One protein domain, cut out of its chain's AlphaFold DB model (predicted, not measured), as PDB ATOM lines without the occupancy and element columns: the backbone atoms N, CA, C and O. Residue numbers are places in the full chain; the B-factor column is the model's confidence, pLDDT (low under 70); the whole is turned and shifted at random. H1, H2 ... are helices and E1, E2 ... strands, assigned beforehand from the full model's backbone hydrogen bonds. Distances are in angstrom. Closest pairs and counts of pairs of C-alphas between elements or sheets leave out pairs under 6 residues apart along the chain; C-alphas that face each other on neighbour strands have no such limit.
ATOM      1  N   TYR A 227     -42.394  35.842 -10.911       76.62
ATOM      2  CA  TYR A 227     -40.999  36.193 -10.619       76.62
ATOM      3  C   TYR A 227     -40.202  35.055  -9.977       76.62
ATOM      4  O   TYR A 227     -39.068  34.793 -10.378       76.62
ATOM      5  N   VAL A 228     -40.777  34.377  -8.980       80.56
ATOM      6  CA  VAL A 228     -40.121  33.233  -8.329       80.56
ATOM      7  C   VAL A 228     -39.857  32.125  -9.343       80.56
ATOM      8  O   VAL A 228     -38.761  31.567  -9.359       80.56
ATOM      9  N   ALA A 229     -40.823  31.835 -10.219       79.69
ATOM     10  CA  ALA A 229     -40.653  30.852 -11.283       79.69
ATOM     11  C   ALA A 229     -39.496  31.228 -12.225       79.69
ATOM     12  O   ALA A 229     -38.675  30.372 -12.546       79.69
ATOM     13  N   GLU A 230     -39.384  32.500 -12.621       76.38
ATOM     14  CA  GLU A 230     -38.277  32.979 -13.458       76.38
ATOM     15  C   GLU A 230     -36.913  32.910 -12.768       76.38
ATOM     16  O   GLU A 230     -35.950  32.440 -13.376       76.38
ATOM     17  N   LEU A 231     -36.806  33.353 -11.511       78.25
ATOM     18  CA  LEU A 231     -35.542  33.297 -10.772       78.25
ATOM     19  C   LEU A 231     -35.074  31.858 -10.547       78.25
ATOM     20  O   LEU A 231     -33.893  31.563 -10.727       78.25
ATOM     21  N   ASN A 232     -35.993  30.959 -10.195       80.56
ATOM     22  CA  ASN A 232     -35.662  29.548 -10.034       80.56
ATOM     23  C   ASN A 232     -35.255  28.935 -11.379       80.56
ATOM     24  O   ASN A 232     -34.234  28.259 -11.452       80.56
ATOM     25  N   ALA A 233     -35.959  29.258 -12.471       77.38
ATOM     26  CA  ALA A 233     -35.570  28.831 -13.817       77.38
ATOM     27  C   ALA A 233     -34.179  29.348 -14.226       77.38
ATOM     28  O   ALA A 233     -33.414  28.649 -14.899       77.38
ATOM     29  N   LEU A 234     -33.827  30.570 -13.817       76.50
ATOM     30  CA  LEU A 234     -32.499  31.137 -14.029       76.50
ATOM     31  C   LEU A 234     -31.412  30.387 -13.255       76.50
ATOM     32  O   LEU A 234     -30.339  30.156 -13.824       76.50
ATOM     33  N   ALA A 235     -31.687  30.032 -11.999       77.50
ATOM     34  CA  ALA A 235     -30.750  29.372 -11.094       77.50
ATOM     35  C   ALA A 235     -30.545  27.883 -11.421       77.50
ATOM     36  O   ALA A 235     -29.410  27.416 -11.435       77.50
ATOM     37  N   GLU A 236     -31.625  27.155 -11.706       78.56
ATOM     38  CA  GLU A 236     -31.595  25.711 -11.984       78.56
ATOM     39  C   GLU A 236     -31.181  25.403 -13.430       78.56
ATOM     40  O   GLU A 236     -30.605  24.353 -13.702       78.56
ATOM     41  N   GLY A 237     -31.439  26.332 -14.357       74.44
ATOM     42  CA  GLY A 237     -31.310  26.093 -15.790       74.44
ATOM     43  C   GLY A 237     -32.518  25.322 -16.330       74.44
ATOM     44  O   GLY A 237     -32.771  24.180 -15.968       74.44
ATOM     45  N   GLY A 238     -33.292  25.956 -17.211       83.00
ATOM     46  CA  GLY A 238     -34.497  25.370 -17.799       83.00
ATOM     47  C   GLY A 238     -34.271  24.657 -19.132       83.00
ATOM     48  O   GLY A 238     -33.326  24.953 -19.864       83.00
ATOM     49  N   VAL A 239     -35.212  23.778 -19.486       90.12
ATOM     50  CA  VAL A 239     -35.353  23.228 -20.841       90.12
ATOM     51  C   VAL A 239     -36.208  24.177 -21.684       90.12
ATOM     52  O   VAL A 239     -37.342  24.491 -21.322       90.12
ATOM     53  N   LEU A 240     -35.663  24.624 -22.814       93.12
ATOM     54  CA  LEU A 240     -36.345  25.343 -23.881       93.12
ATOM     55  C   LEU A 240     -37.002  24.345 -24.839       93.12
ATOM     56  O   LEU A 240     -36.319  23.658 -25.598       93.12
ATOM     57  N   ARG A 241     -38.331  24.292 -24.845       94.75
ATOM     58  CA  ARG A 241     -39.116  23.464 -25.765       94.75
ATOM     59  C   ARG A 241     -39.798  24.338 -26.813       94.75
ATOM     60  O   ARG A 241     -40.408  25.350 -26.480       94.75
ATOM     61  N   LEU A 242     -39.689  23.935 -28.075       95.25
ATOM     62  CA  LEU A 242     -40.365  24.560 -29.207       95.25
ATOM     63  C   LEU A 242     -41.344  23.550 -29.799       95.25
ATOM     64  O   LEU A 242     -40.931  22.475 -30.234       95.25
ATOM     65  N   ASP A 243     -42.621  23.908 -29.827       92.94
ATOM     66  CA  ASP A 243     -43.692  23.118 -30.422       92.94
ATOM     67  C   ASP A 243     -44.081  23.709 -31.778       92.94
ATOM     68  O   ASP A 243     -44.590  24.829 -31.859       92.94
ATOM     69  N   LEU A 244     -43.780  22.973 -32.847       89.00
ATOM     70  CA  LEU A 244     -43.991  23.399 -34.227       89.00
ATOM     71  C   LEU A 244     -45.473  23.496 -34.590       89.00
ATOM     72  O   LEU A 244     -45.858  24.421 -35.304       89.00
ATOM     73  N   GLU A 245     -46.289  22.558 -34.110       86.50
ATOM     74  CA  GLU A 245     -47.715  22.488 -34.432       86.50
ATOM     75  C   GLU A 245     -48.460  23.648 -33.770       86.50
ATOM     76  O   GLU A 245     -49.193  24.394 -34.423       86.50
ATOM     77  N   GLN A 246     -48.188  23.878 -32.485       88.81
ATOM     78  CA  GLN A 246     -48.799  24.969 -31.732       88.81
ATOM     79  C   GLN A 246     -48.099  26.320 -31.942       88.81
ATOM     80  O   GLN A 246     -48.602  27.347 -31.478       88.81
ATOM     81  N   ARG A 247     -46.931  26.345 -32.601       92.50
ATOM     82  CA  ARG A 247     -46.033  27.514 -32.740       92.50
ATOM     83  C   ARG A 247     -45.762  28.193 -31.402       92.50
ATOM     84  O   ARG A 247     -45.856  29.413 -31.252       92.50
ATOM     85  N   THR A 248     -45.476  27.359 -30.417       94.56
ATOM     86  CA  THR A 248     -45.366  27.766 -29.022       94.56
ATOM     87  C   THR A 248     -43.965  27.487 -28.522       94.56
ATOM     88  O   THR A 248     -43.389  26.444 -28.827       94.56
ATOM     89  N   ILE A 249     -43.409  28.416 -27.752       94.62
ATOM     90  CA  ILE A 249     -42.159  28.202 -27.028       94.62
ATOM     91  C   ILE A 249     -42.441  28.168 -25.528       94.62
ATOM     92  O   ILE A 249     -43.238  28.952 -25.011       94.62
ATOM     93  N   THR A 250     -41.791  27.248 -24.822       93.00
ATOM     94  CA  THR A 250     -41.865  27.133 -23.362       93.00
ATOM     95  C   THR A 250     -40.460  27.009 -22.799       93.00
ATOM     96  O   THR A 250     -39.629  26.301 -23.367       93.00
ATOM     97  N   TYR A 251     -40.188  27.660 -21.674       89.94
ATOM     98  CA  TYR A 251     -38.914  27.543 -20.972       89.94
ATOM     99  C   TYR A 251     -39.178  27.332 -19.489       89.94
ATOM    100  O   TYR A 251     -39.879  28.137 -18.878       89.94
ATOM    101  N   ALA A 252     -38.624  26.261 -18.918       82.81
ATOM    102  CA  ALA A 252     -38.881  25.883 -17.525       82.81
ATOM    103  C   ALA A 252     -40.397  25.855 -17.200       82.81
ATOM    104  O   ALA A 252     -41.180  25.322 -17.984       82.81
ATOM    105  N   GLY A 253     -40.808  26.417 -16.055       74.56
ATOM    106  CA  GLY A 253     -42.207  26.539 -15.621       74.56
ATOM    107  C   GLY A 253     -42.923  27.816 -16.082       74.56
ATOM    108  O   GLY A 253     -43.953  28.166 -15.511       74.56
ATOM    109  N   LEU A 254     -42.374  28.548 -17.058       82.00
ATOM    110  CA  LEU A 254     -42.966  29.802 -17.526       82.00
ATOM    111  C   LEU A 254     -44.203  29.560 -18.387       82.00
ATOM    112  O   LEU A 254     -44.335  28.529 -19.051       82.00
ATOM    113  N   LYS A 255     -45.094  30.557 -18.412       83.62
ATOM    114  CA  LYS A 255     -46.277  30.544 -19.281       83.62
ATOM    115  C   LYS A 255     -45.845  30.369 -20.743       83.62
ATOM    116  O   LYS A 255     -44.888  31.024 -21.147       83.62
ATOM    117  N   PRO A 256     -46.524  29.537 -21.546       90.69
ATOM    118  CA  PRO A 256     -46.174  29.373 -22.953       90.69
ATOM    119  C   PRO A 256     -46.293  30.680 -23.752       90.69
ATOM    120  O   PRO A 256     -47.262  31.422 -23.584       90.69
ATOM    121  N   LEU A 257     -45.332  30.949 -24.643       92.50
ATOM    122  CA  LEU A 257     -45.383  32.071 -25.585       92.50
ATOM    123  C   LEU A 257     -45.767  31.574 -26.978       92.50
ATOM    124  O   LEU A 257     -45.040  30.792 -27.593       92.50
ATOM    125  N   HIS A 258     -46.885  32.078 -27.498       94.00
ATOM    126  CA  HIS A 258     -47.303  31.842 -28.877       94.00
ATOM    127  C   HIS A 258     -46.644  32.849 -29.817       94.00
ATOM    128  O   HIS A 258     -46.786  34.059 -29.644       94.00
ATOM    129  N   LEU A 259     -45.967  32.345 -30.846       91.94
ATOM    130  CA  LEU A 259     -45.331  33.156 -31.877       91.94
ATOM    131  C   LEU A 259     -46.113  33.045 -33.187       91.94
ATOM    132  O   LEU A 259     -46.656  31.996 -33.541       91.94
ATOM    133  N   ASN A 260     -46.131  34.125 -33.967       90.44
ATOM    134  CA  ASN A 260     -46.600  34.020 -35.347       90.44
ATOM    135  C   ASN A 260     -45.626  33.163 -36.180       90.44
ATOM    136  O   ASN A 260     -44.469  32.961 -35.805       90.44
ATOM    137  N   ALA A 261     -46.066  32.695 -37.349       89.19
ATOM    138  CA  ALA A 261     -45.261  31.799 -38.179       89.19
ATOM    139  C   ALA A 261     -43.880  32.373 -38.560       89.19
ATOM    140  O   ALA A 261     -42.909  31.622 -38.618       89.19
ATOM    141  N   GLN A 262     -43.764  33.688 -38.796       88.62
ATOM    142  CA  GLN A 262     -42.488  34.309 -39.173       88.62
ATOM    143  C   GLN A 262     -41.501  34.330 -38.008       88.62
ATOM    144  O   GLN A 262     -40.328  34.008 -38.192       88.62
ATOM    145  N   HIS A 263     -41.967  34.722 -36.824       90.88
ATOM    146  CA  HIS A 263     -41.146  34.809 -35.620       90.88
ATOM    147  C   HIS A 263     -40.771  33.412 -35.118       90.88
ATOM    148  O   HIS A 263     -39.609  33.168 -34.798       90.88
ATOM    149  N   PHE A 264     -41.723  32.474 -35.151       92.44
ATOM    150  CA  PHE A 264     -41.490  31.081 -34.784       92.44
ATOM    151  C   PHE A 264     -40.435  30.429 -35.680       92.44
ATOM    152  O   PHE A 264     -39.494  29.831 -35.172       92.44
ATOM    153  N   ALA A 265     -40.535  30.589 -37.005       90.12
ATOM    154  CA  ALA A 265     -39.549  30.032 -37.930       90.12
ATOM    155  C   ALA A 265     -38.141  30.602 -37.691       90.12
ATOM    156  O   ALA A 265     -37.163  29.859 -37.727       90.12
ATOM    157  N   LEU A 266     -38.024  31.901 -37.389       89.31
ATOM    158  CA  LEU A 266     -36.738  32.519 -37.054       89.31
ATOM    159  C   LEU A 266     -36.153  31.926 -35.762       89.31
ATOM    160  O   LEU A 266     -34.983  31.538 -35.738       89.31
ATOM    161  N   TYR A 267     -36.973  31.812 -34.718       91.75
ATOM    162  CA  TYR A 267     -36.567  31.249 -33.431       91.75
ATOM    163  C   TYR A 267     -36.223  29.751 -33.534       91.75
ATOM    164  O   TYR A 267     -35.256  29.286 -32.932       91.75
ATOM    165  N   TRP A 268     -36.937  28.998 -34.376       91.62
ATOM    166  CA  TRP A 268     -36.649  27.592 -34.664       91.62
ATOM    167  C   TRP A 268     -35.276  27.401 -35.310       91.62
ATOM    168  O   TRP A 268     -34.524  26.516 -34.903       91.62
ATOM    169  N   VAL A 269     -34.902  28.241 -36.285       88.75
ATOM    170  CA  VAL A 269     -33.561  28.186 -36.902       88.75
ATOM    171  C   VAL A 269     -32.478  28.395 -35.841       88.75
ATOM    172  O   VAL A 269     -31.513  27.628 -35.811       88.75
ATOM    173  N   MET A 270     -32.654  29.368 -34.938       88.75
ATOM    174  CA  MET A 270     -31.720  29.591 -33.823       88.75
ATOM    175  C   MET A 270     -31.611  28.359 -32.925       88.75
ATOM    176  O   MET A 270     -30.502  27.941 -32.596       88.75
ATOM    177  N   ALA A 271     -32.744  27.753 -32.563       90.50
ATOM    178  CA  ALA A 271     -32.789  26.572 -31.709       90.50
ATOM    179  C   ALA A 271     -32.121  25.353 -32.358       90.50
ATOM    180  O   ALA A 271     -31.309  24.688 -31.717       90.50
ATOM    181  N   VAL A 272     -32.378  25.089 -33.645       88.75
ATOM    182  CA  VAL A 272     -31.705  24.016 -34.395       88.75
ATOM    183  C   VAL A 272     -30.198  24.244 -34.436       88.75
ATOM    184  O   VAL A 272     -29.428  23.301 -34.261       88.75
ATOM    185  N   TRP A 273     -29.756  25.479 -34.671       85.81
ATOM    186  CA  TRP A 273     -28.333  25.798 -34.744       85.81
ATOM    187  C   TRP A 273     -27.635  25.704 -33.396       85.81
ATOM    188  O   TRP A 273     -26.535  25.159 -33.335       85.81
ATOM    189  N   ALA A 274     -28.273  26.179 -32.326       86.44
ATOM    190  CA  ALA A 274     -27.771  26.021 -30.968       86.44
ATOM    191  C   ALA A 274     -27.678  24.531 -30.598       86.44
ATOM    192  O   ALA A 274     -26.618  24.067 -30.183       86.44
ATOM    193  N   LYS A 275     -28.735  23.748 -30.869       87.56
ATOM    194  CA  LYS A 275     -28.786  22.307 -30.575       87.56
ATOM    195  C   LYS A 275     -27.760  21.492 -31.365       87.56
ATOM    196  O   LYS A 275     -27.166  20.564 -30.834       87.56
ATOM    197  N   LYS A 276     -27.513  21.845 -32.629       85.81
ATOM    198  CA  LYS A 276     -26.479  21.212 -33.467       85.81
ATOM    199  C   LYS A 276     -25.073  21.777 -33.238       85.81
ATOM    200  O   LYS A 276     -24.161  21.389 -33.964       85.81
ATOM    201  N   GLN A 277     -24.910  22.717 -32.303       82.88
ATOM    202  CA  GLN A 277     -23.652  23.426 -32.060       82.88
ATOM    203  C   GLN A 277     -23.043  23.995 -33.353       82.88
ATOM    204  O   GLN A 277     -21.829  24.006 -33.556       82.88
ATOM    205  N   VAL A 278     -23.884  24.511 -34.253       82.12
ATOM    206  CA  VAL A 278     -23.411  25.203 -35.456       82.12
ATOM    207  C   VAL A 278     -22.732  26.493 -35.009       82.12
ATOM    208  O   VAL A 278     -23.324  27.276 -34.261       82.12
ATOM    209  N   ALA A 279     -21.483  26.701 -35.430       77.12
ATOM    210  CA  ALA A 279     -20.734  27.918 -35.132       77.12
ATOM    211  C   ALA A 279     -21.503  29.128 -35.674       77.12
ATOM    212  O   ALA A 279     -21.694  29.245 -36.875       77.12
ATOM    213  N   GLY A 280     -21.994  30.005 -34.815       73.88
ATOM    214  CA  GLY A 280     -22.780  31.166 -35.213       73.88
ATOM    215  C   GLY A 280     -21.916  32.306 -35.737       73.88
ATOM    216  O   GLY A 280     -20.692  32.331 -35.590       73.88
ATOM    217  N   ALA A 281     -22.580  33.269 -36.367       65.19
ATOM    218  CA  ALA A 281     -21.943  34.492 -36.828       65.19
ATOM    219  C   ALA A 281     -22.257  35.632 -35.854       65.19
ATOM    220  O   ALA A 281     -23.403  35.805 -35.432       65.19
ATOM    221  N   SER A 282     -21.244  36.426 -35.510       63.78
ATOM    222  CA  SER A 282     -21.421  37.642 -34.723       63.78
ATOM    223  C   SER A 282     -21.409  38.894 -35.602       63.78
ATOM    224  O   SER A 282     -20.962  38.920 -36.749       63.78
ATOM    225  N   ALA A 283     -21.878  39.978 -35.007       53.22
ATOM    226  CA  ALA A 283     -21.869  41.337 -35.517       53.22
ATOM    227  C   ALA A 283     -20.533  41.873 -36.055       53.22
ATOM    228  O   ALA A 283     -20.521  42.771 -36.903       53.22
ATOM    229  N   GLY A 284     -19.430  41.390 -35.490       54.53
ATOM    230  CA  GLY A 284     -18.073  41.845 -35.772       54.53
ATOM    231  C   GLY A 284     -17.316  40.913 -36.706       54.53
ATOM    232  O   GLY A 284     -16.093  40.950 -36.702       54.53
ATOM    233  N   ASP A 285     -18.022  40.056 -37.452       55.91
ATOM    234  CA  ASP A 285     -17.452  39.038 -38.342       55.91
ATOM    235  C   ASP A 285     -16.581  37.976 -37.631       55.91
ATOM    236  O   ASP A 285     -15.949  37.153 -38.293       55.91
ATOM    237  N   GLN A 286     -16.596  37.934 -36.295       55.00
ATOM    238  CA  GLN A 286     -15.904  36.920 -35.499       55.00
ATOM    239  C   GLN A 286     -16.733  35.631 -35.415       55.00
ATOM    240  O   GLN A 286     -17.953  35.682 -35.215       55.00
ATOM    241  N   VAL A 287     -16.047  34.492 -35.554       55.25
ATOM    242  CA  VAL A 287     -16.541  33.126 -35.315       55.25
ATOM    243  C   VAL A 287     -15.778  32.583 -34.125       55.25
ATOM    244  O   VAL A 287     -14.552  32.665 -34.109       55.25
ATOM    245  N   GLY A 288     -16.479  32.019 -33.151       51.81
ATOM    246  CA  GLY A 288     -15.850  31.444 -31.971       51.81
ATOM    247  C   GLY A 288     -16.665  30.286 -31.423       51.81
ATOM    248  O   GLY A 288     -17.872  30.208 -31.652       51.81
ATOM    249  N   VAL A 289     -15.984  29.407 -30.690       45.03
ATOM    250  CA  VAL A 289     -16.573  28.286 -29.936       45.03
ATOM    251  C   VAL A 289     -17.645  28.767 -28.947       45.03
ATOM    252  O   VAL A 289     -18.567  28.035 -28.626       45.03
ATOM    253  N   ASP A 290     -17.593  30.036 -28.544       54.78
ATOM    254  CA  ASP A 290     -18.566  30.641 -27.628       54.78
ATOM    255  C   ASP A 290     -19.818  31.202 -28.337       54.78
ATOM    256  O   ASP A 290     -20.740  31.707 -27.696       54.78
ATOM    257  N   HIS A 291     -19.880  31.130 -29.673       62.38
ATOM    258  CA  HIS A 291     -20.955  31.705 -30.485       62.38
ATOM    259  C   HIS A 291     -21.853  30.649 -31.140       62.38
ATOM    260  O   HIS A 291     -22.258  30.824 -32.283       62.38
ATOM    261  N   HIS A 292     -22.235  29.567 -30.469       68.19
ATOM    262  CA  HIS A 292     -23.179  28.598 -31.049       68.19
ATOM    263  C   HIS A 292     -24.616  29.137 -31.153       68.19
ATOM    264  O   HIS A 292     -25.099  29.814 -30.252       68.19
ATOM    265  N   GLY A 293     -25.312  28.852 -32.260       67.56
ATOM    266  CA  GLY A 293     -26.734  29.209 -32.404       67.56
ATOM    267  C   GLY A 293     -27.044  30.673 -32.739       67.56
ATOM    268  O   GLY A 293     -28.209  31.069 -32.704       67.56
ATOM    269  N   TRP A 294     -26.033  31.481 -33.076       77.06
ATOM    270  CA  TRP A 294     -26.223  32.894 -33.415       77.06
ATOM    271  C   TRP A 294     -26.531  33.104 -34.899       77.06
ATOM    272  O   TRP A 294     -25.797  32.638 -35.775       77.06
ATOM    273  N   LEU A 295     -27.573  33.893 -35.169       73.44
ATOM    274  CA  LEU A 295     -27.935  34.375 -36.500       73.44
ATOM    275  C   LEU A 295     -27.682  35.882 -36.610       73.44
ATOM    276  O   LEU A 295     -28.038  36.674 -35.731       73.44
ATOM    277  N   ILE A 296     -27.126  36.290 -37.747       75.00
ATOM    278  CA  ILE A 296     -27.063  37.694 -38.168       75.00
ATOM    279  C   ILE A 296     -28.024  37.921 -39.322       75.00
ATOM    280  O   ILE A 296     -28.221  37.047 -40.159       75.00
ATOM    281  N   LYS A 297     -28.566  39.137 -39.423       74.62
ATOM    282  CA  LYS A 297     -29.479  39.526 -40.511       74.62
ATOM    283  C   LYS A 297     -28.940  39.129 -41.894       74.62
ATOM    284  O   LYS A 297     -29.642  38.505 -42.681       74.62
ATOM    285  N   LYS A 298     -27.668  39.447 -42.160       74.81
ATOM    286  CA  LYS A 298     -27.028  39.194 -43.459       74.81
ATOM    287  C   LYS A 298     -26.986  37.709 -43.837       74.81
ATOM    288  O   LYS A 298     -27.021  37.403 -45.018       74.81
ATOM    289  N   ALA A 299     -26.977  36.802 -42.858       76.19
ATOM    290  CA  ALA A 299     -27.029  35.365 -43.102       76.19
ATOM    291  C   ALA A 299     -28.375  34.903 -43.674       76.19
ATOM    292  O   ALA A 299     -28.435  33.851 -44.294       76.19
ATOM    293  N   LEU A 300     -29.450  35.663 -43.467       77.56
ATOM    294  CA  LEU A 300     -30.775  35.361 -44.008       77.56
ATOM    295  C   LEU A 300     -31.048  36.105 -45.328       77.56
ATOM    296  O   LEU A 300     -31.822  35.616 -46.152       77.56
ATOM    297  N   ASP A 301     -30.405  37.259 -45.531       78.38
ATOM    298  CA  ASP A 301     -30.493  38.047 -46.768       78.38
ATOM    299  C   ASP A 301     -29.571  37.506 -47.879       78.38
ATOM    300  O   ASP A 301     -29.959  37.502 -49.044       78.38
ATOM    301  N   ASP A 302     -28.372  37.033 -47.522       79.88
ATOM    302  CA  ASP A 302     -27.382  36.432 -48.427       79.88
ATOM    303  C   ASP A 302     -26.874  35.090 -47.863       79.88
ATOM    304  O   ASP A 302     -25.740  34.959 -47.382       79.88
ATOM    305  N   PRO A 303     -27.735  34.064 -47.851       80.75
ATOM    306  CA  PRO A 303     -27.444  32.833 -47.140       80.75
ATOM    307  C   PRO A 303     -26.315  32.016 -47.768       80.75
ATOM    308  O   PRO A 303     -25.613  31.327 -47.036       80.75
ATOM    309  N   GLU A 304     -26.089  32.101 -49.082       82.12
ATOM    310  CA  GLU A 304     -25.037  31.333 -49.763       82.12
ATOM    311  C   GLU A 304     -23.637  31.853 -49.440       82.12
ATOM    312  O   GLU A 304     -22.743  31.070 -49.102       82.12
ATOM    313  N   THR A 305     -23.441  33.174 -49.476       83.19
ATOM    314  CA  THR A 305     -22.162  33.784 -49.095       83.19
ATOM    315  C   THR A 305     -21.809  33.439 -47.655       83.19
ATOM    316  O   THR A 305     -20.684  33.023 -47.370       83.19
ATOM    317  N   TYR A 306     -22.776  33.552 -46.742       78.25
ATOM    318  CA  TYR A 306     -22.564  33.252 -45.329       78.25
ATOM    319  C   TYR A 306     -22.394  31.747 -45.078       78.25
ATOM    320  O   TYR A 306     -21.448  31.344 -44.406       78.25
ATOM    321  N   ARG A 307     -23.204  30.883 -45.694       82.69
ATOM    322  CA  ARG A 307     -23.030  29.425 -45.615       82.69
ATOM    323  C   ARG A 307     -21.620  29.006 -46.029       82.69
ATOM    324  O   ARG A 307     -20.998  28.222 -45.317       82.69
ATOM    325  N   LYS A 308     -21.088  29.551 -47.130       82.44
ATOM    326  CA  LYS A 308     -19.714  29.275 -47.585       82.44
ATOM    327  C   LYS A 308     -18.669  29.852 -46.634       82.44
ATOM    328  O   LYS A 308     -17.749  29.138 -46.242       82.44
ATOM    329  N   ARG A 309     -18.827  31.117 -46.228       81.12
ATOM    330  CA  ARG A 309     -17.890  31.824 -45.338       81.12
ATOM    331  C   ARG A 309     -17.743  31.139 -43.977       81.12
ATOM    332  O   ARG A 309     -16.626  30.992 -43.496       81.12
ATOM    333  N   TYR A 310     -18.854  30.707 -43.386       76.38
ATOM    334  CA  TYR A 310     -18.909  30.100 -42.051       76.38
ATOM    335  C   TYR A 310     -18.966  28.563 -42.086       76.38
ATOM    336  O   TYR A 310     -19.070  27.926 -41.042       76.38
ATOM    337  N   LYS A 311     -18.876  27.960 -43.283       80.44
ATOM    338  CA  LYS A 311     -18.950  26.507 -43.524       80.44
ATOM    339  C   LYS A 311     -20.177  25.855 -42.874       80.44
ATOM    340  O   LYS A 311     -20.091  24.767 -42.306       80.44
ATOM    341  N   TRP A 312     -21.328  26.520 -42.946       81.50
ATOM    342  CA  TRP A 312     -22.550  26.016 -42.327       81.50
ATOM    343  C   TRP A 312     -23.115  24.804 -43.070       81.50
ATOM    344  O   TRP A 312     -23.208  24.820 -44.299       81.50
ATOM    345  N   PRO A 313     -23.563  23.768 -42.339       77.56
ATOM    346  CA  PRO A 313     -24.063  22.543 -42.954       77.56
ATOM    347  C   PRO A 313     -25.410  22.746 -43.656       77.56
ATOM    348  O   PRO A 313     -25.718  22.033 -44.610       77.56
ATOM    349  N   ILE A 314     -26.207  23.733 -43.229       78.06
ATOM    350  CA  ILE A 314     -27.563  24.004 -43.725       78.06
ATOM    351  C   ILE A 314     -27.680  25.488 -44.075       78.06
ATOM    352  O   ILE A 314     -27.161  26.340 -43.353       78.06
ATOM    353  N   ASN A 315     -28.337  25.794 -45.194       83.69
ATOM    354  CA  ASN A 315     -28.662  27.164 -45.564       83.69
ATOM    355  C   ASN A 315     -29.751  27.702 -44.600       83.69
ATOM    356  O   ASN A 315     -30.838  27.124 -44.525       83.69
ATOM    357  N   PRO A 316     -29.491  28.782 -43.838       81.75
ATOM    358  CA  PRO A 316     -30.447  29.291 -42.848       81.75
ATOM    359  C   PRO A 316     -31.767  29.758 -43.468       81.75
ATOM    360  O   PRO A 316     -32.809  29.649 -42.825       81.75
ATOM    361  N   ARG A 317     -31.743  30.261 -44.710       85.00
ATOM    362  CA  ARG A 317     -32.947  30.710 -45.416       85.00
ATOM    363  C   ARG A 317     -33.803  29.534 -45.869       85.00
ATOM    364  O   ARG A 317     -35.023  29.622 -45.774       85.00
ATOM    365  N   GLU A 318     -33.184  28.448 -46.328       84.06
ATOM    366  CA  GLU A 318     -33.905  27.219 -46.683       84.06
ATOM    367  C   GLU A 318     -34.613  26.635 -45.461       84.06
ATOM    368  O   GLU A 318     -35.819  26.408 -45.515       84.06
ATOM    369  N   LEU A 319     -33.899  26.502 -44.336       84.94
ATOM    370  CA  LEU A 319     -34.482  26.005 -43.090       84.94
ATOM    371  C   LEU A 319     -35.609  26.914 -42.578       84.94
ATOM    372  O   LEU A 319     -36.656  26.427 -42.162       84.94
ATOM    373  N   TYR A 320     -35.421  28.235 -42.633       87.81
ATOM    374  CA  TYR A 320     -36.474  29.189 -42.289       87.81
ATOM    375  C   TYR A 320     -37.725  28.985 -43.152       87.81
ATOM    376  O   TYR A 320     -38.831  28.893 -42.624       87.81
ATOM    377  N   ASN A 321     -37.552  28.913 -44.476       84.88
ATOM    378  CA  ASN A 321     -38.661  28.765 -45.412       84.88
ATOM    379  C   ASN A 321     -39.386  27.424 -45.206       84.88
ATOM    380  O   ASN A 321     -40.609  27.405 -45.242       84.88
ATOM    381  N   GLU A 322     -38.663  26.330 -44.949       83.25
ATOM    382  CA  GLU A 322     -39.240  25.008 -44.654       83.25
ATOM    383  C   GLU A 322     -40.217  25.076 -43.470       83.25
ATOM    384  O   GLU A 322     -41.372  24.664 -43.584       83.25
ATOM    385  N   ILE A 323     -39.779  25.678 -42.362       86.38
ATOM    386  CA  ILE A 323     -40.592  25.830 -41.153       86.38
ATOM    387  C   ILE A 323     -41.742  26.817 -41.375       86.38
ATOM    388  O   ILE A 323     -42.880  26.547 -40.993       86.38
ATOM    389  N   TYR A 324     -41.476  27.950 -42.026       83.19
ATOM    390  CA  TYR A 324     -42.483  28.978 -42.284       83.19
ATOM    391  C   TYR A 324     -43.609  28.489 -43.209       83.19
ATOM    392  O   TYR A 324     -44.788  28.723 -42.931       83.19
ATOM    393  N   LEU A 325     -43.265  27.793 -44.295       76.19
ATOM    394  CA  LEU A 325     -44.231  27.246 -45.252       76.19
ATOM    395  C   LEU A 325     -45.010  26.083 -44.632       76.19
ATOM    396  O   LEU A 325     -46.235  26.048 -44.745       76.19
ATOM    397  N   GLY A 326     -44.334  25.192 -43.896       68.62
ATOM    398  CA  GLY A 326     -44.993  24.125 -43.136       68.62
ATOM    399  C   GLY A 326     -46.023  24.657 -42.132       68.62
ATOM    400  O   GLY A 326     -47.081  24.059 -41.961       68.62
ATOM    401  N   ALA A 327     -45.755  25.820 -41.532       66.31
ATOM    402  CA  ALA A 327     -46.620  26.473 -40.552       66.31
ATOM    403  C   ALA A 327     -47.757  27.335 -41.141       66.31
ATOM    404  O   ALA A 327     -48.654  27.746 -40.399       66.31
ATOM    405  N   THR A 328     -47.706  27.685 -42.432       66.75
ATOM    406  CA  THR A 328     -48.699  28.568 -43.082       66.75
ATOM    407  C   THR A 328     -49.531  27.870 -44.152       66.75
ATOM    408  O   THR A 328     -50.578  28.396 -44.519       66.75
ATOM    409  N   GLY A 329     -49.095  26.708 -44.652       58.78
ATOM    410  CA  GLY A 329     -49.791  25.958 -45.704       58.78
ATOM    411  C   GLY A 329     -49.850  26.674 -47.060       58.78
ATOM    412  O   GLY A 329     -50.493  26.175 -47.979       58.78
ATOM    413  N   ALA A 330     -49.202  27.835 -47.192       52.50
ATOM    414  CA  ALA A 330     -49.191  28.640 -48.403       52.50
ATOM    415  C   ALA A 330     -48.063  28.192 -49.342       52.50
ATOM    416  O   ALA A 330     -46.951  27.917 -48.889       52.50
ATOM    417  N   ASP A 331     -48.339  28.165 -50.648       47.47
ATOM    418  CA  ASP A 331     -47.285  28.108 -51.664       47.47
ATOM    419  C   ASP A 331     -46.469  29.404 -51.596       47.47
ATOM    420  O   ASP A 331     -47.005  30.465 -51.266       47.47
ATOM    421  N   SER A 332     -45.162  29.312 -51.840       45.59
ATOM    422  CA  SER A 332     -44.192  30.385 -51.614       45.59
ATOM    423  C   SER A 332     -44.393  31.575 -52.559       45.59
ATOM    424  O   SER A 332     -43.586  31.807 -53.460       45.59
ATOM    425  N   ASP A 333     -45.441  32.365 -52.357       41.12
ATOM    426  CA  ASP A 333     -45.590  33.636 -53.044       41.12
ATOM    427  C   ASP A 333     -44.769  34.688 -52.301       41.12
ATOM    428  O   ASP A 333     -45.197  35.255 -51.296       41.12
ATOM    429  N   ASN A 334     -43.509  34.787 -52.732       45.31
ATOM    430  CA  ASN A 334     -42.602  35.935 -52.840       45.31
ATOM    431  C   ASN A 334     -42.826  37.199 -51.973       45.31
ATOM    432  O   ASN A 334     -42.428  38.304 -52.355       45.31
ATOM    433  N   ARG A 335     -43.403  37.093 -50.773       53.56
ATOM    434  CA  ARG A 335     -43.389  38.178 -49.795       53.56
ATOM    435  C   ARG A 335     -41.958  38.315 -49.318       53.56
ATOM    436  O   ARG A 335     -41.433  37.460 -48.606       53.56
ATOM    437  N   LYS A 336     -41.321  39.405 -49.736       61.78
ATOM    438  CA  LYS A 336     -40.014  39.840 -49.252       61.78
ATOM    439  C   LYS A 336     -40.093  39.952 -47.723       61.78
ATOM    440  O   LYS A 336     -40.627  40.922 -47.196       61.78
ATOM    441  N   VAL A 337     -39.644  38.914 -47.014       68.88
ATOM    442  CA  VAL A 337     -39.610  38.911 -45.548       68.88
ATOM    443  C   VAL A 337     -38.570  39.935 -45.120       68.88
ATOM    444  O   VAL A 337     -37.383  39.763 -45.394       68.88
ATOM    445  N   ASP A 338     -39.012  41.004 -44.464       81.25
ATOM    446  CA  ASP A 338     -38.102  41.928 -43.800       81.25
ATOM    447  C   ASP A 338     -37.615  41.285 -42.498       81.25
ATOM    448  O   ASP A 338     -38.223  41.418 -41.434       81.25
ATOM    449  N   PHE A 339     -36.498  40.561 -42.583       79.25
ATOM    450  CA  PHE A 339     -35.895  39.924 -41.417       79.25
ATOM    451  C   PHE A 339     -35.426  40.914 -40.359       79.25
ATOM    452  O   PHE A 339     -35.309  40.526 -39.200       79.25
ATOM    453  N   ALA A 340     -35.160  42.177 -40.709       78.94
ATOM    454  CA  ALA A 340     -34.841  43.172 -39.694       78.94
ATOM    455  C   ALA A 340     -36.079  43.453 -38.841       78.94
ATOM    456  O   ALA A 340     -35.996  43.399 -37.615       78.94
ATOM    457  N   GLN A 341     -37.225  43.672 -39.487       83.19
ATOM    458  CA  GLN A 341     -38.486  43.895 -38.791       83.19
ATOM    459  C   GLN A 341     -38.935  42.655 -38.003       83.19
ATOM    460  O   GLN A 341     -39.286  42.787 -36.832       83.19
ATOM    461  N   ALA A 342     -38.877  41.460 -38.603       84.38
ATOM    462  CA  ALA A 342     -39.235  40.212 -37.925       84.38
ATOM    463  C   ALA A 342     -38.324  39.937 -36.716       84.38
ATOM    464  O   ALA A 342     -38.809  39.575 -35.648       84.38
ATOM    465  N   ARG A 343     -37.010  40.180 -36.846       84.00
ATOM    466  CA  ARG A 343     -36.054  40.066 -35.736       84.00
ATOM    467  C   ARG A 343     -36.383  41.048 -34.616       84.00
ATOM    468  O   ARG A 343     -36.382  40.650 -33.459       84.00
ATOM    469  N   THR A 344     -36.627  42.319 -34.940       84.31
ATOM    470  CA  THR A 344     -36.959  43.333 -33.929       84.31
ATOM    471  C   THR A 344     -38.228  42.960 -33.176       84.31
ATOM    472  O   THR A 344     -38.209  42.959 -31.954       84.31
ATOM    473  N   ARG A 345     -39.287  42.551 -33.882       87.81
ATOM    474  CA  ARG A 345     -40.538  42.146 -33.234       87.81
ATOM    475  C   ARG A 345     -40.396  40.875 -32.401       87.81
ATOM    476  O   ARG A 345     -40.969  40.821 -31.324       87.81
ATOM    477  N   LEU A 346     -39.615  39.891 -32.852       88.19
ATOM    478  CA  LEU A 346     -39.314  38.702 -32.051       88.19
ATOM    479  C   LEU A 346     -38.563  39.069 -30.759       88.19
ATOM    480  O   LEU A 346     -38.881  38.535 -29.705       88.19
ATOM    481  N   ILE A 347     -37.594  39.992 -30.819       85.62
ATOM    482  CA  ILE A 347     -36.915  40.496 -29.609       85.62
ATOM    483  C   ILE A 347     -37.931  41.144 -28.671       85.62
ATOM    484  O   ILE A 347     -37.923  40.831 -27.484       85.62
ATOM    485  N   ASP A 348     -38.811  41.999 -29.194       85.38
ATOM    486  CA  ASP A 348     -39.835  42.662 -28.387       85.38
ATOM    487  C   ASP A 348     -40.793  41.634 -27.751       85.38
ATOM    488  O   ASP A 348     -41.104  41.732 -26.568       85.38
ATOM    489  N   GLU A 349     -41.229  40.610 -28.493       89.25
ATOM    490  CA  GLU A 349     -42.073  39.521 -27.972       89.25
ATOM    491  C   GLU A 349     -41.377  38.734 -26.854       89.25
ATOM    492  O   GLU A 349     -41.983  38.504 -25.810       89.25
ATOM    493  N   LEU A 350     -40.102  38.374 -27.026       88.12
ATOM    494  CA  LEU A 350     -39.320  37.666 -26.008       88.12
ATOM    495  C   LEU A 350     -39.065  38.535 -24.766       88.12
ATOM    496  O   LEU A 350     -39.172  38.043 -23.647       88.12
ATOM    497  N   GLN A 351     -38.775  39.826 -24.943       83.31
ATOM    498  CA  GLN A 351     -38.586  40.777 -23.838       83.31
ATOM    499  C   GLN A 351     -39.877  41.074 -23.077       83.31
ATOM    500  O   GLN A 351     -39.822  41.415 -21.900       83.31
ATOM    501  N   ASN A 352     -41.028  40.964 -23.739       83.31
ATOM    502  CA  ASN A 352     -42.328  41.064 -23.082       83.31
ATOM    503  C   ASN A 352     -42.730  39.751 -22.400       83.31
ATOM    504  O   ASN A 352     -43.531  39.771 -21.468       83.31
ATOM    505  N   TRP A 353     -42.209  38.620 -22.877       85.00
ATOM    506  CA  TRP A 353     -42.519  37.304 -22.335       85.00
ATOM    507  C   TRP A 353     -41.847  37.044 -20.988       85.00
ATOM    508  O   TRP A 353     -42.494  36.513 -20.087       85.00
ATOM    509  N   VAL A 354     -40.576  37.423 -20.849       81.94
ATOM    510  CA  VAL A 354     -39.818  37.230 -19.610       81.94
ATOM    511  C   VAL A 354     -39.532  38.549 -18.935       81.94
ATOM    512  O   VAL A 354     -39.277  39.568 -19.575       81.94
ATOM    513  N   THR A 355     -39.538  38.537 -17.614       73.88
ATOM    514  CA  THR A 355     -39.342  39.761 -16.858       73.88
ATOM    515  C   THR A 355     -37.866  40.055 -16.615       73.88
ATOM    516  O   THR A 355     -37.465  41.216 -16.660       73.88
ATOM    517  N   THR A 356     -37.022  39.041 -16.443       76.00
ATOM    518  CA  THR A 356     -35.593  39.226 -16.137       76.00
ATOM    519  C   THR A 356     -34.714  39.510 -17.371       76.00
ATOM    520  O   THR A 356     -34.767  38.749 -18.341       76.00
ATOM    521  N   PRO A 357     -33.867  40.570 -17.376       76.75
ATOM    522  CA  PRO A 357     -32.927  40.850 -18.463       76.75
ATOM    523  C   PRO A 357     -31.973  39.690 -18.727       76.75
ATOM    524  O   PRO A 357     -31.655  39.406 -19.878       76.75
ATOM    525  N   GLU A 358     -31.534  39.011 -17.669       79.25
ATOM    526  CA  GLU A 358     -30.621  37.874 -17.729       79.25
ATOM    527  C   GLU A 358     -31.275  36.686 -18.432       79.25
ATOM    528  O   GLU A 358     -30.634  36.002 -19.231       79.25
ATOM    529  N   LEU A 359     -32.564  36.451 -18.174       83.06
ATOM    530  CA  LEU A 359     -33.311  35.397 -18.847       83.06
ATOM    531  C   LEU A 359     -33.636  35.785 -20.287       83.06
ATOM    532  O   LEU A 359     -33.496  34.951 -21.177       83.06
ATOM    533  N   ALA A 360     -34.002  37.045 -20.534       82.50
ATOM    534  CA  ALA A 360     -34.212  37.557 -21.885       82.50
ATOM    535  C   ALA A 360     -32.948  37.367 -22.730       82.50
ATOM    536  O   ALA A 360     -33.007  36.807 -23.820       82.50
ATOM    537  N   ASP A 361     -31.785  37.745 -22.201       81.81
ATOM    538  CA  ASP A 361     -30.486  37.533 -22.836       81.81
ATOM    539  C   ASP A 361     -30.166  36.038 -23.026       81.81
ATOM    540  O   ASP A 361     -29.725  35.640 -24.107       81.81
ATOM    541  N   ARG A 362     -30.473  35.183 -22.038       85.19
ATOM    542  CA  ARG A 362     -30.325  33.721 -22.155       85.19
ATOM    543  C   ARG A 362     -31.169  33.131 -23.290       85.19
ATOM    544  O   ARG A 362     -30.705  32.238 -24.001       85.19
ATOM    545  N   LEU A 363     -32.372  33.659 -23.489       88.00
ATOM    546  CA  LEU A 363     -33.314  33.270 -24.543       88.00
ATOM    547  C   LEU A 363     -33.115  34.059 -25.854       88.00
ATOM    548  O   LEU A 363     -33.924  33.962 -26.773       88.00
ATOM    549  N   GLY A 364     -32.015  34.806 -25.980       85.19
ATOM    550  CA  GLY A 364     -31.611  35.466 -27.223       85.19
ATOM    551  C   GLY A 364     -32.262  36.819 -27.509       85.19
ATOM    552  O   GLY A 364     -32.271  37.260 -28.659       85.19
ATOM    553  N   ALA A 365     -32.752  37.500 -26.473       83.06
ATOM    554  CA  ALA A 365     -33.401  38.810 -26.523       83.06
ATOM    555  C   ALA A 365     -32.718  39.859 -25.606       83.06
ATOM    556  O   ALA A 365     -33.345  40.388 -24.683       83.06
ATOM    557  N   PRO A 366     -31.437  40.204 -25.844       74.44
ATOM    558  CA  PRO A 366     -30.665  41.099 -24.973       74.44
ATOM    559  C   PRO A 366     -31.299  42.496 -24.835       74.44
ATOM    560  O   PRO A 366     -31.757  43.071 -25.824       74.44
ATOM    561  N   GLN A 367     -31.307  43.059 -23.618       63.22
ATOM    562  CA  GLN A 367     -31.999  44.324 -23.299       63.22
ATOM    563  C   GLN A 367     -31.303  45.606 -23.770       63.22
ATOM    564  O   GLN A 367     -31.943  46.655 -23.884       63.22
ATOM    565  N   ASP A 368     -29.999  45.570 -24.013       60.91
ATOM    566  CA  ASP A 368     -29.254  46.799 -24.235       60.91
ATOM    567  C   ASP A 368     -29.547  47.393 -25.634       60.91
ATOM    568  O   ASP A 368     -29.351  46.779 -26.682       60.91
ATOM    569  N   ARG A 369     -30.067  48.628 -25.642       45.69
ATOM    570  CA  ARG A 369     -30.379  49.390 -26.861       45.69
ATOM    571  C   ARG A 369     -29.126  49.942 -27.552       45.69
ATOM    572  O   ARG A 369     -29.177  50.171 -28.762       45.69
ATOM    573  N   PHE A 370     -28.031  50.146 -26.816       39.62
ATOM    574  CA  PHE A 370     -26.719  50.560 -27.327       39.62
ATOM    575  C   PHE A 370     -25.878  49.348 -27.746       39.62
ATOM    576  O   PHE A 370     -25.262  49.378 -28.812       39.62
ATOM    577  N   LEU A 371     -25.978  48.233 -27.015       42.28
ATOM    578  CA  LEU A 371     -25.654  46.890 -27.502       42.28
ATOM    579  C   LEU A 371     -26.878  46.260 -28.189       42.28
ATOM    580  O   LEU A 371     -27.191  45.090 -27.967       42.28
ATOM    581  N   ARG A 372     -27.466  46.954 -29.179       45.16
ATOM    582  CA  ARG A 372     -28.002  46.266 -30.374       45.16
ATOM    583  C   ARG A 372     -26.828  45.597 -31.103       45.16
ATOM    584  O   ARG A 372     -26.560  45.850 -32.280       45.16
ATOM    585  N   THR A 373     -26.070  44.778 -30.381       44.91
ATOM    586  CA  THR A 373     -25.045  43.904 -30.891       44.91
ATOM    587  C   THR A 373     -25.731  43.083 -31.962       44.91
ATOM    588  O   THR A 373     -26.886  42.648 -31.882       44.91
ATOM    589  N   ARG A 374     -25.068  43.059 -33.107       52.66
ATOM    590  CA  ARG A 374     -25.664  42.734 -34.400       52.66
ATOM    591  C   ARG A 374     -25.954  41.226 -34.557       52.66
ATOM    592  O   ARG A 374     -26.109  40.771 -35.685       52.66
ATOM    593  N   SER A 375     -26.055  40.476 -33.458       56.25
ATOM    594  CA  SER A 375     -26.309  39.038 -33.404       56.25
ATOM    595  C   SER A 375     -27.416  38.715 -32.389       56.25
ATOM    596  O   SER A 375     -27.547  39.364 -31.359       56.25
ATOM    597  N   MET A 376     -28.268  37.754 -32.737       68.25
ATOM    598  CA  MET A 376     -29.336  37.180 -31.909       68.25
ATOM    599  C   MET A 376     -28.978  35.703 -31.723       68.25
ATOM    600  O   MET A 376     -28.670  35.048 -32.719       68.25
ATOM    601  N   GLY A 377     -28.946  35.193 -30.493       74.88
ATOM    602  CA  GLY A 377     -28.476  33.831 -30.236       74.88
ATOM    603  C   GLY A 377     -28.876  33.325 -28.863       74.88
ATOM    604  O   GLY A 377     -28.956  34.095 -27.912       74.88
ATOM    605  N   LEU A 378     -29.151  32.028 -28.789       85.38
ATOM    606  CA  LEU A 378     -29.528  31.363 -27.550       85.38
ATOM    607  C   LEU A 378     -28.282  31.084 -26.707       85.38
ATOM    608  O   LEU A 378     -27.283  30.596 -27.230       85.38
ATOM    609  N   LYS A 379     -28.358  31.339 -25.399       83.12
ATOM    610  CA  LYS A 379     -27.314  30.976 -24.424       83.12
ATOM    611  C   LYS A 379     -27.753  29.801 -23.545       83.12
ATOM    612  O   LYS A 379     -27.435  29.756 -22.360       83.12
ATOM    613  N   VAL A 380     -28.525  28.880 -24.123       84.75
ATOM    614  CA  VAL A 380     -28.883  27.593 -23.511       84.75
ATOM    615  C   VAL A 380     -28.035  26.491 -24.137       84.75
ATOM    616  O   VAL A 380     -27.648  26.588 -25.306       84.75
ATOM    617  N   THR A 381     -27.721  25.455 -23.367       86.19
ATOM    618  CA  THR A 381     -26.915  24.335 -23.858       86.19
ATOM    619  C   THR A 381     -27.738  23.428 -24.787       86.19
ATOM    620  O   THR A 381     -28.969  23.443 -24.740       86.19
ATOM    621  N   PRO A 382     -27.108  22.634 -25.672       87.44
ATOM    622  CA  PRO A 382     -27.832  21.768 -26.607       87.44
ATOM    623  C   PRO A 382     -28.825  20.796 -25.955       87.44
ATOM    624  O   PRO A 382     -29.898  20.552 -26.506       87.44
ATOM    625  N   ASP A 383     -28.478  20.261 -24.786       88.62
ATOM    626  CA  ASP A 383     -29.301  19.359 -23.971       88.62
ATOM    627  C   ASP A 383     -30.534  20.052 -23.375       88.62
ATOM    628  O   ASP A 383     -31.557  19.410 -23.143       88.62
ATOM    629  N   GLN A 384     -30.486  21.377 -23.227       89.75
ATOM    630  CA  GLN A 384     -31.623  22.184 -22.805       89.75
ATOM    631  C   GLN A 384     -32.597  22.480 -23.951       89.75
ATOM    632  O   GLN A 384     -33.622  23.100 -23.699       89.75
ATOM    633  N   ILE A 385     -32.334  22.075 -25.198       91.81
ATOM    634  CA  ILE A 385     -33.211  22.384 -26.339       91.81
ATOM    635  C   ILE A 385     -34.007  21.150 -26.769       91.81
ATOM    636  O   ILE A 385     -33.469  20.156 -27.266       91.81
ATOM    637  N   VAL A 386     -35.330  21.251 -26.691       93.19
ATOM    638  CA  VAL A 386     -36.272  20.235 -27.169       93.19
ATOM    639  C   VAL A 386     -37.070  20.799 -28.340       93.19
ATOM    640  O   VAL A 386     -37.728  21.828 -28.232       93.19
ATOM    641  N   LEU A 387     -37.018  20.108 -29.476       92.56
ATOM    642  CA  LEU A 387     -37.774  20.449 -30.679       92.56
ATOM    643  C   LEU A 387     -38.886  19.419 -30.845       92.56
ATOM    644  O   LEU A 387     -38.614  18.222 -30.741       92.56
ATOM    645  N   VAL A 388     -40.118  19.870 -31.075       91.00
ATOM    646  CA  VAL A 388     -41.290  18.999 -31.198       91.00
ATOM    647  C   VAL A 388     -42.042  19.314 -32.494       91.00
ATOM    648  O   VAL A 388     -42.539  20.430 -32.630       91.00
ATOM    649  N   PRO A 389     -42.130  18.365 -33.446       85.12
ATOM    650  CA  PRO A 389     -41.388  17.103 -33.478       85.12
ATOM    651  C   PRO A 389     -39.877  17.355 -33.582       85.12
ATOM    652  O   PRO A 389     -39.441  18.451 -33.942       85.12
ATOM    653  N   GLU A 390     -39.068  16.339 -33.286       77.81
ATOM    654  CA  GLU A 390     -37.609  16.443 -33.363       77.81
ATOM    655  C   GLU A 390     -37.129  16.386 -34.828       77.81
ATOM    656  O   GLU A 390     -36.436  15.469 -35.270       77.81
ATOM    657  N   ILE A 391     -37.551  17.377 -35.615       69.19
ATOM    658  CA  ILE A 391     -37.209  17.521 -37.024       69.19
ATOM    659  C   ILE A 391     -36.014  18.457 -37.183       69.19
ATOM    660  O   ILE A 391     -35.973  19.591 -36.704       69.19
ATOM    661  N   TYR A 392     -35.009  17.960 -37.895       61.97
ATOM    662  CA  TYR A 392     -33.716  18.614 -38.046       61.97
ATOM    663  C   TYR A 392     -33.467  19.075 -39.477       61.97
ATOM    664  O   TYR A 392     -32.450  18.687 -40.055       61.97
ATOM    665  N   GLY A 393     -34.371  19.875 -40.051       53.31
ATOM    666  CA  GLY A 393     -34.183  20.437 -41.395       53.31
ATOM    667  C   GLY A 393     -33.795  19.378 -42.425       53.31
ATOM    668  O   GLY A 393     -32.796  19.529 -43.133       53.31
ATOM    669  N   ARG A 394     -34.486  18.229 -42.413       46.12
ATOM    670  CA  ARG A 394     -34.304  17.236 -43.472       46.12
ATOM    671  C   ARG A 394     -35.061  17.765 -44.691       46.12
ATOM    672  O   ARG A 394     -36.238  18.071 -44.535       46.12
ATOM    673  N   PRO A 395     -34.490  17.721 -45.910       42.00
ATOM    674  CA  PRO A 395     -35.145  18.173 -47.149       42.00
ATOM    675  C   PRO A 395     -36.499  17.506 -47.491       42.00
ATOM    676  O   PRO A 395     -37.065  17.766 -48.548       42.00
ATOM    677  N   ARG A 396     -37.012  16.605 -46.642       43.66
ATOM    678  CA  ARG A 396     -38.250  15.831 -46.805       43.66
ATOM    679  C   ARG A 396     -39.310  16.102 -45.722       43.66
ATOM    680  O   ARG A 396     -40.291  15.368 -45.665       43.66
ATOM    681  N   ALA A 397     -39.178  17.144 -44.892       47.12
ATOM    682  CA  ALA A 397     -40.187  17.474 -43.870       47.12
ATOM    683  C   ALA A 397     -41.568  17.852 -44.444       47.12
ATOM    684  O   ALA A 397     -42.569  17.818 -43.727       47.12
ATOM    685  N   ARG A 398     -41.646  18.148 -45.751       45.03
ATOM    686  CA  ARG A 398     -42.912  18.369 -46.460       45.03
ATOM    687  C   ARG A 398     -43.871  17.184 -46.282       45.03
ATOM    688  O   ARG A 398     -45.052  17.413 -46.061       45.03
ATOM    689  N   ASP A 399     -43.383  15.942 -46.297       42.44
ATOM    690  CA  ASP A 399     -44.254  14.759 -46.262       42.44
ATOM    691  C   ASP A 399     -44.711  14.363 -44.851       42.44
ATOM    692  O   ASP A 399     -45.822  13.864 -44.696       42.44
ATOM    693  N   GLU A 400     -43.909  14.608 -43.811       49.00
ATOM    694  CA  GLU A 400     -44.274  14.273 -42.424       49.00
ATOM    695  C   GLU A 400     -45.241  15.302 -41.820       49.00
ATOM    696  O   GLU A 400     -46.235  14.919 -41.204       49.00
ATOM    697  N   VAL A 401     -45.033  16.598 -42.085       47.19
ATOM    698  CA  VAL A 401     -45.934  17.668 -41.619       47.19
ATOM    699  C   VAL A 401     -47.253  17.665 -42.404       47.19
ATOM    700  O   VAL A 401     -48.323  17.806 -41.814       47.19
ATOM    701  N   LEU A 402     -47.224  17.419 -43.725       45.69
ATOM    702  CA  LEU A 402     -48.460  17.252 -44.507       45.69
ATOM    703  C   LEU A 402     -49.199  15.949 -44.177       45.69
ATOM    704  O   LEU A 402     -50.412  15.902 -44.373       45.69
ATOM    705  N   ARG A 403     -48.513  14.898 -43.701       46.94
ATOM    706  CA  ARG A 403     -49.171  13.687 -43.179       46.94
ATOM    707  C   ARG A 403     -49.848  13.951 -41.840       46.94
ATOM    708  O   ARG A 403     -51.000  13.562 -41.697       46.94
ATOM    709  N   ALA A 404     -49.191  14.646 -40.911       48.16
ATOM    710  CA  ALA A 404     -49.798  15.025 -39.634       48.16
ATOM    711  C   ALA A 404     -51.044  15.912 -39.834       48.16
ATOM    712  O   ALA A 404     -52.103  15.619 -39.286       48.16
ATOM    713  N   ASN A 405     -50.962  16.915 -40.717       45.75
ATOM    714  CA  ASN A 405     -52.092  17.803 -41.014       45.75
ATOM    715  C   ASN A 405     -53.241  17.115 -41.777       45.75
ATOM    716  O   ASN A 405     -54.398  17.455 -41.545       45.75
ATOM    717  N   ARG A 406     -52.957  16.139 -42.658       44.00
ATOM    718  CA  ARG A 406     -54.006  15.361 -43.352       44.00
ATOM    719  C   ARG A 406     -54.717  14.367 -42.438       44.00
ATOM    720  O   ARG A 406     -55.929  14.213 -42.530       44.00
ATOM    721  N   LEU A 407     -53.987  13.731 -41.522       43.59
ATOM    722  CA  LEU A 407     -54.578  12.809 -40.548       43.59
ATOM    723  C   LEU A 407     -55.507  13.526 -39.552       43.59
ATOM    724  O   LEU A 407     -56.449  12.915 -39.059       43.59
ATOM    725  N   ALA A 408     -55.289  14.821 -39.297       44.81
ATOM    726  CA  ALA A 408     -56.173  15.644 -38.472       44.81
ATOM    727  C   ALA A 408     -57.411  16.178 -39.226       44.81
ATOM    728  O   ALA A 408     -58.433  16.460 -38.598       44.81
ATOM    729  N   SER A 409     -57.352  16.319 -40.557       42.72
ATOM    730  CA  SER A 409     -58.484  16.783 -41.377       42.72
ATOM    731  C   SER A 409     -59.429  15.665 -41.821       42.72
ATOM    732  O   SER A 409     -60.615  15.928 -41.988       42.72
ATOM    733  N   ASP A 410     -58.927  14.435 -41.967       42.78
ATOM    734  CA  ASP A 410     -59.715  13.265 -42.394       42.78
ATOM    735  C   ASP A 410     -60.388  12.517 -41.220       42.78
ATOM    736  O   ASP A 410     -61.039  11.495 -41.419       42.78
ATOM    737  N   GLY A 411     -60.245  13.022 -39.987       43.09
ATOM    738  CA  GLY A 411     -60.831  12.460 -38.764       43.09
ATOM    739  C   GLY A 411     -62.081  13.185 -38.242       43.09
ATOM    740  O   GLY A 411     -62.309  13.161 -37.031       43.09
TER     741      GLY A 411
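AT A GLANCE: This is residues 227 to 411 of the 412 residues of a protein of Reyranella sp (UniProt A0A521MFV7). Helix H2 runs through the core, with a small three-stranded sheet over one side of it, H5 packed slantwise on another, and H6 crossing it near its first residues. H7 and H1 cluster beyond one end of H6, H3 and H4 gather near the first residues of H5, and H8 makes an arm beside the last part of H5, with residues 406 to 411, of which 406 to 409 belong to H8, sticking out. The printed part has 185 residues, with eight named helices and three named strands in the order H1 E1 E2 H2 H3 H4 H5 H6 H7 E3 H8, and its class is mostly helix. The mixed sheet has the order E2 E1 E3, and two long stretches, residues 276 to 296 and 363 to 384, hold no named element. The whole is compact, with a radius of gyration of the C-alphas of 16.2 A and spans of 46 by 40 by 28 A.

IN THESE COORDINATES: H1 takes residues 227 to 236, beginning at C-alpha 227 at (-40.999, 36.193, -10.619) and measuring 14.1 A from first to last C-alpha. Strands E1, residues 240 to 243, and E2, residues 248 to 251, follow. H2, residues 261 to 275, begins at C-alpha 261 at (-45.261, 31.799, -38.179) and is 20.5 A long. H3 is residues 297 to 301 and H4 residues 303 to 309. H5, residues 316 to 328, measures 18.3 A, and H6, residues 339 to 353, measures 20.4 A. H7 is residues 357 to 362 and E3 residues 385 to 388. H8, residues 397 to 409, is 18.5 A long and ends at C-alpha 409 at (-58.484, 16.783, -41.377).

HOW THE PARTS SIT: H5 is the hub, touching H2, H3, H4 and H8. It touches H2 at a steep tilt of 47 degrees, opposite ways, the closest C-alphas being those of Ala 265 and Tyr 324, 5.4 A apart. H2 is on the sheet at a height over the sheet of 9.5 A, and the two make two layers, a helix on one face of a sheet. It lies over E1 and E3 and runs slantwise to the strands, at 46 degrees to E1 on the local plane. E1 and E2 form an antiparallel hairpin, with N 241 and O 250 2.8 A apart, within hydrogen-bond range. E1 and E3 are parallel, with N 386 and O 240 within range at 2.8 A. With residues 262 to 266 alone, H2 touches H6, about perpendicular at 81 degrees; the closest C-alphas, of His 263 and Leu 346, are 5.6 A apart. H6 and H7 only just touch, only at the corner, with 3 pairs of C-alphas within 8 A; the closest are those of Gln 351 and Ala 360, 5.8 A apart. H1 and H7 only just touch, also with 3 pairs; the closest C-alphas, of Leu 234 and Leu 359, are 6.5 A apart. H3 touches H5, the C-alphas of Leu 300 and Arg 317 being closest at 5.3 A. H4 and H5 form a helical hairpin but only just touch, with 3 pairs; Pro 303 and Arg 317 have the closest C-alphas, 6.1 A apart. H8 touches H5 at a shallow tilt of 10 degrees, the same way, with the C-alphas of Gly 326 and Val 401 closest at 6.7 A. In each of the eight helices every O i to N i+4 pair is within hydrogen-bond range.

THE WHOLE: The two C-alphas farthest apart are those of Phe 370 and Gly 411, at 52.4 A. The printed part has no cut, and the long links are H2 to H3 and H7 to E3. Mean pLDDT of the printed part is 74.5; residues 281 to 293, 326 to 337, 367 to 376 and 391 to 411 are under 70, and H8 has a mean of 46.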